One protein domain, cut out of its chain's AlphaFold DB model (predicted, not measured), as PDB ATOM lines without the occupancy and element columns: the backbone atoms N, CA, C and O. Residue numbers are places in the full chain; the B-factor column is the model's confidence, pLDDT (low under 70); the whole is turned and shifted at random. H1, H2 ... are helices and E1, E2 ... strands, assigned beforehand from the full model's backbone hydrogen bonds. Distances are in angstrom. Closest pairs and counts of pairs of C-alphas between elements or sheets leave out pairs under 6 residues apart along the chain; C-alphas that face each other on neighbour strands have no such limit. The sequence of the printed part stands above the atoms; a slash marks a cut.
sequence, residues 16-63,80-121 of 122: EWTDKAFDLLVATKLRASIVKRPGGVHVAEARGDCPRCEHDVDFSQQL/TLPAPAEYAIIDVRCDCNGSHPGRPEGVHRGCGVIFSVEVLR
ATOM      1  N   GLU A  16      45.185  36.599 -35.854       80.94
ATOM      2  CA  GLU A  16      45.089  35.446 -36.766       80.94
ATOM      3  C   GLU A  16      45.138  34.091 -36.042       80.94
ATOM      4  O   GLU A  16      44.542  33.119 -36.497       80.94
ATOM      5  N   TRP A  17      45.831  34.009 -34.899       82.56
ATOM      6  CA  TRP A  17      45.916  32.773 -34.123       82.56
ATOM      7  C   TRP A  17      44.624  32.486 -33.372       82.56
ATOM      8  O   TRP A  17      44.291  31.324 -33.166       82.56
ATOM      9  N   THR A  18      43.896  33.538 -32.993       81.94
ATOM     10  CA  THR A  18      42.566  33.435 -32.385       81.94
ATOM     11  C   THR A  18      41.546  32.964 -33.419       81.94
ATOM     12  O   THR A  18      40.782  32.049 -33.137       81.94
ATOM     13  N   ASP A  19      41.609  33.499 -34.640       82.44
ATOM     14  CA  ASP A  19      40.756  33.070 -35.755       82.44
ATOM     15  C   ASP A  19      41.009  31.596 -36.128       82.44
ATOM     16  O   ASP A  19      40.100  30.769 -36.126       82.44
ATOM     17  N   LYS A  20      42.283  31.204 -36.283       83.56
ATOM     18  CA  LYS A  20      42.656  29.796 -36.504       83.56
ATOM     19  C   LYS A  20      42.255  28.885 -35.343       83.56
ATOM     20  O   LYS A  20      41.857  27.745 -35.566       83.56
ATOM     21  N   ALA A  21      42.376  29.345 -34.098       82.38
ATOM     22  CA  ALA A  21      41.929  28.570 -32.945       82.38
ATOM     23  C   ALA A  21      40.409  28.363 -32.964       82.38
ATOM     24  O   ALA A  21      39.944  27.279 -32.610       82.38
ATOM     25  N   PHE A  22      39.644  29.357 -33.422       80.75
ATOM     26  CA  PHE A  22      38.206  29.230 -33.631       80.75
ATOM     27  C   PHE A  22      37.880  28.174 -34.695       80.75
ATOM     28  O   PHE A  22      37.080  27.276 -34.430       80.75
ATOM     29  N   ASP A  23      38.570  28.185 -35.837       84.38
ATOM     30  CA  ASP A  23      38.421  27.136 -36.855       84.38
ATOM     31  C   ASP A  23      38.729  25.738 -36.297       84.38
ATOM     32  O   ASP A  23      38.013  24.774 -36.577       84.38
ATOM     33  N   LEU A  24      39.764  25.607 -35.461       85.62
ATOM     34  CA  LEU A  24      40.113  24.338 -34.816       85.62
ATOM     35  C   LEU A  24      39.078  23.896 -33.775       85.62
ATOM     36  O   LEU A  24      38.835  22.692 -33.646       85.62
ATOM     37  N   LEU A  25      38.452  24.835 -33.060       82.50
ATOM     38  CA  LEU A  25      37.330  24.556 -32.160       82.50
ATOM     39  C   LEU A  25      36.123  24.034 -32.942       82.50
ATOM     40  O   LEU A  25      35.559  22.999 -32.582       82.50
ATOM     41  N   VAL A  26      35.769  24.697 -34.047       83.44
ATOM     42  CA  VAL A  26      34.672  24.280 -34.937       83.44
ATOM     43  C   VAL A  26      34.965  22.915 -35.564       83.44
ATOM     44  O   VAL A  26      34.091  22.051 -35.613       83.44
ATOM     45  N   ALA A  27      36.211  22.671 -35.975       85.12
ATOM     46  CA  ALA A  27      36.662  21.391 -36.513       85.12
ATOM     47  C   ALA A  27      36.845  20.296 -35.442       85.12
ATOM     48  O   ALA A  27      37.228  19.173 -35.775       85.12
ATOM     49  N   THR A  28      36.589  20.587 -34.160       83.75
ATOM     50  CA  THR A  28      36.787  19.697 -32.996       83.75
ATOM     51  C   THR A  28      38.222  19.198 -32.779       83.75
ATOM     52  O   THR A  28      38.440  18.263 -32.001       83.75
ATOM     53  N   LYS A  29      39.194  19.836 -33.440       85.25
ATOM     54  CA  LYS A  29      40.638  19.599 -33.290       85.25
ATOM     55  C   LYS A  29      41.219  20.284 -32.060       85.25
ATOM     56  O   LYS A  29      42.209  19.821 -31.507       85.25
ATOM     57  N   LEU A  30      40.578  21.359 -31.619       84.06
ATOM     58  CA  LEU A  30      40.820  22.016 -30.346       84.06
ATOM     59  C   LEU A  30      39.540  21.918 -29.515       84.06
ATOM     60  O   LEU A  30      38.432  22.027 -30.034       84.06
ATOM     61  N   ARG A  31      39.675  21.674 -28.215       85.00
ATOM     62  CA  ARG A  31      38.564  21.615 -27.267       85.00
ATOM     63  C   ARG A  31      38.902  22.474 -26.078       85.00
ATOM     64  O   ARG A  31      39.949  22.288 -25.471       85.00
ATOM     65  N   ALA A  32      38.000  23.369 -25.723       82.50
ATOM     66  CA  ALA A  32      38.134  24.179 -24.532       82.50
ATOM     67  C   ALA A  32      36.891  23.989 -23.660       82.50
ATOM     68  O   ALA A  32      35.765  23.960 -24.158       82.50
ATOM     69  N   SER A  33      37.090  23.802 -22.362       81.81
ATOM     70  CA  SER A  33      36.010  23.604 -21.402       81.81
ATOM     71  C   SER A  33      36.391  24.159 -20.038       81.81
ATOM     72  O   SER A  33      37.564  24.336 -19.713       81.81
ATOM     73  N   ILE A  34      35.384  24.453 -19.220       78.88
ATOM     74  CA  ILE A  34      35.592  24.801 -17.819       78.88
ATOM     75  C   ILE A  34      35.126  23.626 -16.975       78.88
ATOM     76  O   ILE A  34      33.946  23.280 -16.961       78.88
ATOM     77  N   VAL A  35      36.055  23.027 -16.238       79.00
ATOM     78  CA  VAL A  35      35.772  21.952 -15.292       79.00
ATOM     79  C   VAL A  35      35.761  22.496 -13.871       79.00
ATOM     80  O   VAL A  35      36.613  23.286 -13.461       79.00
ATOM     81  N   LYS A  36      34.786  22.057 -13.079       76.94
ATOM     82  CA  LYS A  36      34.746  22.349 -11.645       76.94
ATOM     83  C   LYS A  36      35.549  21.284 -10.904       76.94
ATOM     84  O   LYS A  36      35.198  20.106 -10.938       76.94
ATOM     85  N   ARG A  37      36.628  21.685 -10.230       73.56
ATOM     86  CA  ARG A  37      37.451  20.787  -9.409       73.56
ATOM     87  C   ARG A  37      36.945  20.738  -7.955       73.56
ATOM     88  O   ARG A  37      36.263  21.667  -7.502       73.56
ATOM     89  N   PRO A  38      37.262  19.662  -7.206       65.75
ATOM     90  CA  PRO A  38      36.943  19.560  -5.782       65.75
ATOM     91  C   PRO A  38      37.486  20.777  -5.019       65.75
ATOM     92  O   PRO A  38      38.637  21.156  -5.213       65.75
ATOM     93  N   GLY A  39      36.652  21.408  -4.188       65.88
ATOM     94  CA  GLY A  39      36.989  22.669  -3.505       65.88
ATOM     95  C   GLY A  39      36.384  23.930  -4.136       65.88
ATOM     96  O   GLY A  39      36.664  25.028  -3.670       65.88
ATOM     97  N   GLY A  40      35.537  23.795  -5.166       66.88
ATOM     98  CA  GLY A  40      34.794  24.924  -5.746       66.88
ATOM     99  C   GLY A  40      35.601  25.780  -6.723       66.88
ATOM    100  O   GLY A  40      35.147  26.851  -7.116       66.88
ATOM    101  N   VAL A  41      36.779  25.307  -7.133       67.50
ATOM    102  CA  VAL A  41      37.644  25.999  -8.091       67.50
ATOM    103  C   VAL A  41      37.195  25.662  -9.509       67.50
ATOM    104  O   VAL A  41      37.114  24.490  -9.882       67.50
ATOM    105  N   HIS A  42      36.923  26.690 -10.306       75.75
ATOM    106  CA  HIS A  42      36.717  26.545 -11.742       75.75
ATOM    107  C   HIS A  42      38.082  26.520 -12.433       75.75
ATOM    108  O   HIS A  42      38.930  27.374 -12.176       75.75
ATOM    109  N   VAL A  43      38.315  25.529 -13.284       77.44
ATOM    110  CA  VAL A  43      39.551  25.379 -14.054       77.44
ATOM    111  C   VAL A  43      39.179  25.385 -15.524       77.44
ATOM    112  O   VAL A  43      38.388  24.557 -15.961       77.44
ATOM    113  N   ALA A  44      39.728  26.336 -16.267       79.25
ATOM    114  CA  ALA A  44      39.657  26.327 -17.714       79.25
ATOM    115  C   ALA A  44      40.717  25.366 -18.252       79.25
ATOM    116  O   ALA A  44      41.889  25.479 -17.894       79.25
ATOM    117  N   GLU A  45      40.304  24.430 -19.094       82.25
ATOM    118  CA  GLU A  45      41.169  23.463 -19.756       82.25
ATOM    119  C   GLU A  45      41.014  23.639 -21.269       82.25
ATOM    120  O   GLU A  45      39.898  23.722 -21.778       82.25
ATOM    121  N   ALA A  46      42.130  23.713 -21.993       83.19
ATOM    122  CA  ALA A  46      42.155  23.723 -23.450       83.19
ATOM    123  C   ALA A  46      43.101  22.627 -23.941       83.19
ATOM    124  O   ALA A  46      44.263  22.575 -23.534       83.19
ATOM    125  N   ARG A  47      42.577  21.723 -24.772       85.56
ATOM    126  CA  ARG A  47      43.272  20.538 -25.272       85.56
ATOM    127  C   ARG A  47      43.097  20.362 -26.769       85.56
ATOM    128  O   ARG A  47      41.968  20.440 -27.252       85.56
ATOM    129  N   GLY A  48      44.180  20.074 -27.476       86.75
ATOM    130  CA  GLY A  48      44.161  19.762 -28.905       86.75
ATOM    131  C   GLY A  48      45.218  20.518 -29.696       86.75
ATOM    132  O   GLY A  48      46.237  20.921 -29.145       86.75
ATOM    133  N   ASP A  49      44.984  20.716 -30.988       85.75
ATOM    134  CA  ASP A  49      46.022  21.205 -31.897       85.75
ATOM    135  C   ASP A  49      46.337  22.695 -31.696       85.75
ATOM    136  O   ASP A  49      45.456  23.553 -31.609       85.75
ATOM    137  N   CYS A  50      47.628  23.027 -31.676       83.19
ATOM    138  CA  CYS A  50      48.090  24.406 -31.697       83.19
ATOM    139  C   CYS A  50      47.836  25.045 -33.076       83.19
ATOM    140  O   CYS A  50      48.320  24.509 -34.074       83.19
ATOM    141  N   PRO A  51      47.228  26.244 -33.164       82.00
ATOM    142  CA  PRO A  51      46.968  26.919 -34.441       82.00
ATOM    143  C   PRO A  51      48.232  27.327 -35.210       82.00
ATOM    144  O   PRO A  51      48.151  27.674 -36.387       82.00
ATOM    145  N   ARG A  52      49.401  27.313 -34.554       81.06
ATOM    146  CA  ARG A  52      50.688  27.664 -35.167       81.06
ATOM    147  C   ARG A  52      51.544  26.456 -35.505       81.06
ATOM    148  O   ARG A  52      52.039  26.369 -36.619       81.06
ATOM    149  N   CYS A  53      51.789  25.579 -34.536       79.25
ATOM    150  CA  CYS A  53      52.701  24.449 -34.713       79.25
ATOM    151  C   CYS A  53      52.011  23.102 -34.906       79.25
ATOM    152  O   CYS A  53      52.720  22.113 -35.055       79.25
ATOM    153  N   GLU A  54      50.676  23.056 -34.864       81.81
ATOM    154  CA  GLU A  54      49.882  21.827 -35.028       81.81
ATOM    155  C   GLU A  54      50.282  20.706 -34.050       81.81
ATOM    156  O   GLU A  54      50.034  19.528 -34.280       81.81
ATOM    157  N   HIS A  55      50.929  21.071 -32.941       82.00
ATOM    158  CA  HIS A  55      51.261  20.157 -31.859       82.00
ATOM    159  C   HIS A  55      50.181  20.184 -30.783       82.00
ATOM    160  O   HIS A  55      49.532  21.212 -30.581       82.00
ATOM    161  N   ASP A  56      50.084  19.085 -30.039       80.94
ATOM    162  CA  ASP A  56      49.162  18.958 -28.916       80.94
ATOM    163  C   ASP A  56      49.468  20.004 -27.829       80.94
ATOM    164  O   ASP A  56      50.595  20.142 -27.334       80.94
ATOM    165  N   VAL A  57      48.444  20.785 -27.511       82.56
ATOM    166  CA  VAL A  57      48.389  21.751 -26.424       82.56
ATOM    167  C   VAL A  57      47.621  21.095 -25.290       82.56
ATOM    168  O   VAL A  57      46.475  20.708 -25.482       82.56
ATOM    169  N   ASP A  58      48.219  21.034 -24.102       81.75
ATOM    170  CA  ASP A  58      47.517  20.756 -22.848       81.75
ATOM    171  C   ASP A  58      47.676  21.987 -21.958       81.75
ATOM    172  O   ASP A  58      48.725  22.226 -21.357       81.75
ATOM    173  N   PHE A  59      46.653  22.834 -21.958       81.00
ATOM    174  CA  PHE A  59      46.619  24.048 -21.164       81.00
ATOM    175  C   PHE A  59      45.581  23.906 -20.060       81.00
ATOM    176  O   PHE A  59      44.438  23.520 -20.306       81.00
ATOM    177  N   SER A  60      45.964  24.272 -18.840       79.19
ATOM    178  CA  SER A  60      45.041  24.389 -17.718       79.19
ATOM    179  C   SER A  60      45.327  25.660 -16.929       79.19
ATOM    180  O   SER A  60      46.470  25.955 -16.579       79.19
ATOM    181  N   GLN A  61      44.276  26.423 -16.640       77.75
ATOM    182  CA  GLN A  61      44.363  27.637 -15.839       77.75
ATOM    183  C   GLN A  61      43.246  27.667 -14.801       77.75
ATOM    184  O   GLN A  61      42.063  27.523 -15.110       77.75
ATOM    185  N   GLN A  62      43.627  27.888 -13.545       71.38
ATOM    186  CA  GLN A  62      42.670  28.109 -12.466       71.38
ATOM    187  C   GLN A  62      42.022  29.489 -12.624       71.38
ATOM    188  O   GLN A  62      42.707  30.509 -12.690       71.38
ATOM    189  N   LEU A  63      40.694  29.521 -12.650       68.31
ATOM    190  CA  LEU A  63      39.910  30.748 -12.639       68.31
ATOM    191  C   LEU A  63      39.685  31.149 -11.176       68.31
ATOM    192  O   LEU A  63      38.747  30.701 -10.516       68.31
ATOM    193  N   THR A  80      39.226  40.637 -17.802       34.50
ATOM    194  CA  THR A  80      38.206  41.650 -17.528       34.50
ATOM    195  C   THR A  80      36.980  41.254 -18.339       34.50
ATOM    196  O   THR A  80      36.887  41.571 -19.517       34.50
ATOM    197  N   LEU A  81      36.076  40.487 -17.728       41.91
ATOM    198  CA  LEU A  81      34.823  40.062 -18.350       41.91
ATOM    199  C   LEU A  81      33.833  41.245 -18.374       41.91
ATOM    200  O   LEU A  81      33.457  41.723 -17.299       41.91
ATOM    201  N   PRO A  82      33.367  41.718 -19.543       34.47
ATOM    202  CA  PRO A  82      32.200  42.584 -19.608       34.47
ATOM    203  C   PRO A  82      30.921  41.745 -19.433       34.47
ATOM    204  O   PRO A  82      30.697  40.805 -20.189       34.47
ATOM    205  N   ALA A  83      30.074  42.119 -18.459       39.72
ATOM    206  CA  ALA A  83      28.717  41.586 -18.208       39.72
ATOM    207  C   ALA A  83      28.652  40.052 -17.940       39.72
ATOM    208  O   ALA A  83      29.685  39.378 -18.005       39.72
ATOM    209  N   PRO A  84      27.507  39.443 -17.545       47.34
ATOM    210  CA  PRO A  84      27.434  37.996 -17.348       47.34
ATOM    211  C   PRO A  84      27.386  37.323 -18.723       47.34
ATOM    212  O   PRO A  84      26.359  36.811 -19.143       47.34
ATOM    213  N   ALA A  85      28.493  37.388 -19.457       53.78
ATOM    214  CA  ALA A  85      28.656  36.612 -20.663       53.78
ATOM    215  C   ALA A  85      28.550  35.136 -20.264       53.78
ATOM    216  O   ALA A  85      29.270  34.673 -19.378       53.78
ATOM    217  N   GLU A  86      27.653  34.401 -20.917       62.72
ATOM    218  CA  GLU A  86      27.555  32.939 -20.815       62.72
ATOM    219  C   GLU A  86      28.900  32.268 -21.142       62.72
ATOM    220  O   GLU A  86      29.149  31.132 -20.760       62.72
ATOM    221  N   TYR A  87      29.809  33.015 -21.769       64.69
ATOM    222  CA  TYR A  87      31.143  32.605 -22.157       64.69
ATOM    223  C   TYR A  87      32.220  33.307 -21.311       64.69
ATOM    224  O   TYR A  87      32.063  34.440 -20.839       64.69
ATOM    225  N   ALA A  88      33.328  32.620 -21.060       71.38
ATOM    226  CA  ALA A  88      34.561  33.195 -20.542       71.38
ATOM    227  C   ALA A  88      35.625  33.151 -21.642       71.38
ATOM    228  O   ALA A  88      35.801  32.124 -22.290       71.38
ATOM    229  N   ILE A  89      36.330  34.262 -21.845       75.06
ATOM    230  CA  ILE A  89      37.452  34.332 -22.785       75.06
ATOM    231  C   ILE A  89      38.701  33.892 -22.033       75.06
ATOM    232  O   ILE A  89      39.021  34.496 -21.013       75.06
ATOM    233  N   ILE A  90      39.398  32.865 -22.505       77.19
ATOM    234  CA  ILE A  90      40.657  32.400 -21.913       77.19
ATOM    235  C   ILE A  90      41.792  32.566 -22.917       77.19
ATOM    236  O   ILE A  90      41.659  32.187 -24.078       77.19
ATOM    237  N   ASP A  91      42.915  33.116 -22.462       79.94
ATOM    238  CA  ASP A  91      44.131  33.215 -23.267       79.94
ATOM    239  C   ASP A  91      44.938  31.930 -23.105       79.94
ATOM    240  O   ASP A  91      45.513  31.655 -22.050       79.94
ATOM    241  N   VAL A  92      44.963  31.128 -24.161       79.44
ATOM    242  CA  VAL A  92      45.677  29.861 -24.210       79.44
ATOM    243  C   VAL A  92      47.058  30.111 -24.784       79.44
ATOM    244  O   VAL A  92      47.229  30.580 -25.911       79.44
ATOM    245  N   ARG A  93      48.070  29.756 -23.997       81.56
ATOM    246  CA  ARG A  93      49.449  29.689 -24.465       81.56
ATOM    247  C   ARG A  93      49.777  28.252 -24.834       81.56
ATOM    248  O   ARG A  93      49.556  27.337 -24.046       81.56
ATOM    249  N   CYS A  94      50.365  28.063 -26.007       80.69
ATOM    250  CA  CYS A  94      50.869  26.755 -26.402       80.69
ATOM    251  C   CYS A  94      52.016  26.307 -25.468       80.69
ATOM    252  O   CYS A  94      53.002  27.036 -25.339       80.69
ATOM    253  N   ASP A  95      51.906  25.111 -24.871       77.25
ATOM    254  CA  ASP A  95      52.946  24.433 -24.059       77.25
ATOM    255  C   ASP A  95      53.607  23.258 -24.810       77.25
ATOM    256  O   ASP A  95      54.295  22.437 -24.215       77.25
ATOM    257  N   CYS A  96      53.439  23.138 -26.130       79.25
ATOM    258  CA  CYS A  96      53.908  21.951 -26.847       79.25
ATOM    259  C   CYS A  96      55.398  21.637 -26.599       79.25
ATOM    260  O   CYS A  96      56.261  22.523 -26.630       79.25
ATOM    261  N   ASN A  97      55.730  20.358 -26.442       75.62
ATOM    262  CA  ASN A  97      57.114  19.926 -26.219       75.62
ATOM    263  C   ASN A  97      57.936  19.809 -27.521       75.62
ATOM    264  O   ASN A  97      59.072  19.345 -27.503       75.62
ATOM    265  N   GLY A  98      57.361  20.207 -28.663       70.69
ATOM    266  CA  GLY A  98      58.043  20.203 -29.955       70.69
ATOM    267  C   GLY A  98      59.236  21.161 -29.987       70.69
ATOM    268  O   GLY A  98      59.225  22.207 -29.334       70.69
ATOM    269  N   SER A  99      60.271  20.812 -30.750       70.69
ATOM    270  CA  SER A  99      61.412  21.696 -31.007       70.69
ATOM    271  C   SER A  99      61.012  22.814 -31.970       70.69
ATOM    272  O   SER A  99      60.457  22.540 -33.033       70.69
ATOM    273  N   HIS A 100      61.326  24.066 -31.621       72.00
ATOM    274  CA  HIS A 100      61.054  25.231 -32.469       72.00
ATOM    275  C   HIS A 100      62.344  25.996 -32.792       72.00
ATOM    276  O   HIS A 100      63.087  26.330 -31.864       72.00
ATOM    277  N   PRO A 101      62.624  26.273 -34.080       64.62
ATOM    278  CA  PRO A 101      63.766  27.093 -34.474       64.62
ATOM    279  C   PRO A 101      63.579  28.538 -33.983       64.62
ATOM    280  O   PRO A 101      62.486  29.093 -34.095       64.62
ATOM    281  N   GLY A 102      64.637  29.134 -33.421       64.25
ATOM    282  CA  GLY A 102      64.613  30.497 -32.866       64.25
ATOM    283  C   GLY A 102      64.091  30.604 -31.427       64.25
ATOM    284  O   GLY A 102      63.860  31.706 -30.939       64.25
ATOM    285  N   ARG A 103      63.897  29.478 -30.725       68.31
ATOM    286  CA  ARG A 103      63.453  29.484 -29.325       68.31
ATOM    287  C   ARG A 103      64.522  30.124 -28.405       68.31
ATOM    288  O   ARG A 103      65.672  29.691 -28.468       68.31
ATOM    289  N   PRO A 104      64.160  31.077 -27.519       65.50
ATOM    290  CA  PRO A 104      65.095  31.705 -26.588       65.50
ATOM    291  C   PRO A 104      65.693  30.696 -25.613       65.50
ATOM    292  O   PRO A 104      65.008  29.769 -25.167       65.50
ATOM    293  N   GLU A 105      66.947  30.920 -25.222       60.22
ATOM    294  CA  GLU A 105      67.578  30.148 -24.155       60.22
ATOM    295  C   GLU A 105      66.769  30.280 -22.850       60.22
ATOM    296  O   GLU A 105      66.370  31.372 -22.449       60.22
ATOM    297  N   GLY A 106      66.475  29.147 -22.206       65.06
ATOM    298  CA  GLY A 106      65.657  29.077 -20.987       65.06
ATOM    299  C   GLY A 106      64.158  28.837 -21.212       65.06
ATOM    300  O   GLY A 106      63.441  28.539 -20.257       65.06
ATOM    301  N   VAL A 107      63.667  28.888 -22.455       67.12
ATOM    302  CA  VAL A 107      62.325  28.396 -22.798       67.12
ATOM    303  C   VAL A 107      62.465  26.976 -23.331       67.12
ATOM    304  O   VAL A 107      63.219  26.725 -24.265       67.12
ATOM    305  N   HIS A 108      61.730  26.029 -22.749       67.56
ATOM    306  CA  HIS A 108      61.790  24.618 -23.158       67.56
ATOM    307  C   HIS A 108      60.469  24.093 -23.729       67.56
ATOM    308  O   HIS A 108      60.445  22.999 -24.286       67.56
ATOM    309  N   ARG A 109      59.387  24.877 -23.636       76.06
ATOM    310  CA  ARG A 109      58.032  24.473 -24.024       76.06
ATOM    311  C   ARG A 109      57.304  25.567 -24.791       76.06
ATOM    312  O   ARG A 109      57.541  26.756 -24.573       76.06
ATOM    313  N   GLY A 110      56.416  25.142 -25.681       72.44
ATOM    314  CA  GLY A 110      55.581  26.008 -26.497       72.44
ATOM    315  C   GLY A 110      56.272  26.573 -27.732       72.44
ATOM    316  O   GLY A 110      57.497  26.717 -27.787       72.44
ATOM    317  N   CYS A 111      55.464  26.943 -28.723       75.12
ATOM    318  CA  CYS A 111      55.899  27.735 -29.875       75.12
ATOM    319  C   CYS A 111      55.818  29.252 -29.622       75.12
ATOM    320  O   CYS A 111      56.083  30.037 -30.522       75.12
ATOM    321  N   GLY A 112      55.429  29.667 -28.410       73.94
ATOM    322  CA  GLY A 112      55.314  31.076 -28.019       73.94
ATOM    323  C   GLY A 112      53.993  31.747 -28.394       73.94
ATOM    324  O   GLY A 112      53.765  32.861 -27.942       73.94
ATOM    325  N   VAL A 113      53.117  31.079 -29.154       79.62
ATOM    326  CA  VAL A 113      51.816  31.638 -29.546       79.62
ATOM    327  C   VAL A 113      50.873  31.761 -28.352       79.62
ATOM    328  O   VAL A 113      50.842  30.888 -27.475       79.62
ATOM    329  N   ILE A 114      50.099  32.839 -28.358       81.25
ATOM    330  CA  ILE A 114      49.002  33.102 -27.438       81.25
ATOM    331  C   ILE A 114      47.765  33.367 -28.296       81.25
ATOM    332  O   ILE A 114      47.803  34.208 -29.193       81.25
ATOM    333  N   PHE A 115      46.685  32.640 -28.035       81.38
ATOM    334  CA  PHE A 115      45.407  32.810 -28.719       81.38
ATOM    335  C   PHE A 115      44.270  32.775 -27.704       81.38
ATOM    336  O   PHE A 115      44.360  32.083 -26.691       81.38
ATOM    337  N   SER A 116      43.202  33.518 -27.968       82.00
ATOM    338  CA  SER A 116      42.054  33.576 -27.070       82.00
ATOM    339  C   SER A 116      40.984  32.583 -27.528       82.00
ATOM    340  O   SER A 116      40.761  32.420 -28.724       82.00
ATOM    341  N   VAL A 117      40.310  31.913 -26.597       79.62
ATOM    342  CA  VAL A 117      39.148  31.066 -26.908       79.62
ATOM    343  C   VAL A 117      37.994  31.363 -25.969       79.62
ATOM    344  O   VAL A 117      38.190  31.650 -24.788       79.62
ATOM    345  N   GLU A 118      36.781  31.283 -26.500       78.19
ATOM    346  CA  GLU A 118      35.553  31.480 -25.738       78.19
ATOM    347  C   GLU A 118      35.029  30.130 -25.251       78.19
ATOM    348  O   GLU A 118      34.764  29.222 -26.036       78.19
ATOM    349  N   VAL A 119      34.882  29.987 -23.937       74.25
ATOM    350  CA  VAL A 119      34.382  28.769 -23.295       74.25
ATOM    351  C   VAL A 119      33.084  29.040 -22.564       74.25
ATOM    352  O   VAL A 119      33.005  29.958 -21.750       74.25
ATOM    353  N   LEU A 120      32.072  28.216 -22.831       70.94
ATOM    354  CA  LEU A 120      30.796  28.287 -22.129       70.94
ATOM    355  C   LEU A 120      31.016  28.019 -20.632       70.94
ATOM    356  O   LEU A 120      31.681  27.050 -20.250       70.94
ATOM    357  N   ARG A 121      30.466  28.888 -19.787       65.56
ATOM    358  CA  ARG A 121      30.487  28.720 -18.337       65.56
ATOM    359  C   ARG A 121      29.427  27.682 -17.940       65.56
ATOM    360  O   ARG A 121      28.295  27.794 -18.409       65.56
TER     361      ARG A 121
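This is residues 16 to 63 and 80 to 121 of the 122 residues of an uncharacterized protein of Mycolicibacterium arabiense (UniProt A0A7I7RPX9). A twisted sheet of three strands, E1 to E3, is crossed on one face by the hairpin E4 and E5, a small sandwich only partly face to face. H1 packs on E5 and the beginning of E1, and the loop of residues 94 to 113 reaches to one end of the longest axis. The printed part has 90 residues, with H1 then E1 to E5 along the chain. The sheets, E1 - E2 - E3 and E4 - E5, are antiparallel, the class is mixed, and the whole is compact, radius of gyration of the C-alphas 13.8 A, spanning 41 by 29 by 23 A.

Begin at C-alpha 30, at (40.820, 22.016, -30.346), where E1, residues 30 to 37, starts its 21.2 A. E2, residues 41 to 49, covers 25.7 A, and E3, residues 56 to 63, 22.1 A. Next find E4, residues 87 to 93, and E5, residues 114 to 120, ending at C-alpha 120, (30.796, 28.287, -22.129). H1, residues 16 to 26, opens the printed part at (45.089, 35.446, -36.766).

E1, E2 and E3 form a meander, each strand the antiparallel neighbour of the one before; look for N 33 and O 45 at 2.9 A, and N 46 and O 59 at 2.9 A. In the hairpin E4 and E5, N 90 and O 117 are 2.9 A apart. The sheets make a sandwich, two sheets face to face, strands at 58 degrees; the closest C-alphas of E1 and E5 are Ser 33 and Val 119, 5.7 A. H1 stands up from the larger sheet; its closest C-alpha pair with E5 is Thr 18 and Phe 115, 4.7 A. Every O i to N i+4 pair of H1 is within hydrogen-bond range.

C-alphas 84 and 101, the two farthest apart, are 41.6 A apart. Residues 64 to 79 are not printed; C-alphas 63 and 80 are 12.1 A apart across the cut. The link E4 to E5 is long. Confidence is under 70 at residues 38 to 41, 63, 80 to 87, 101 to 108 and 121.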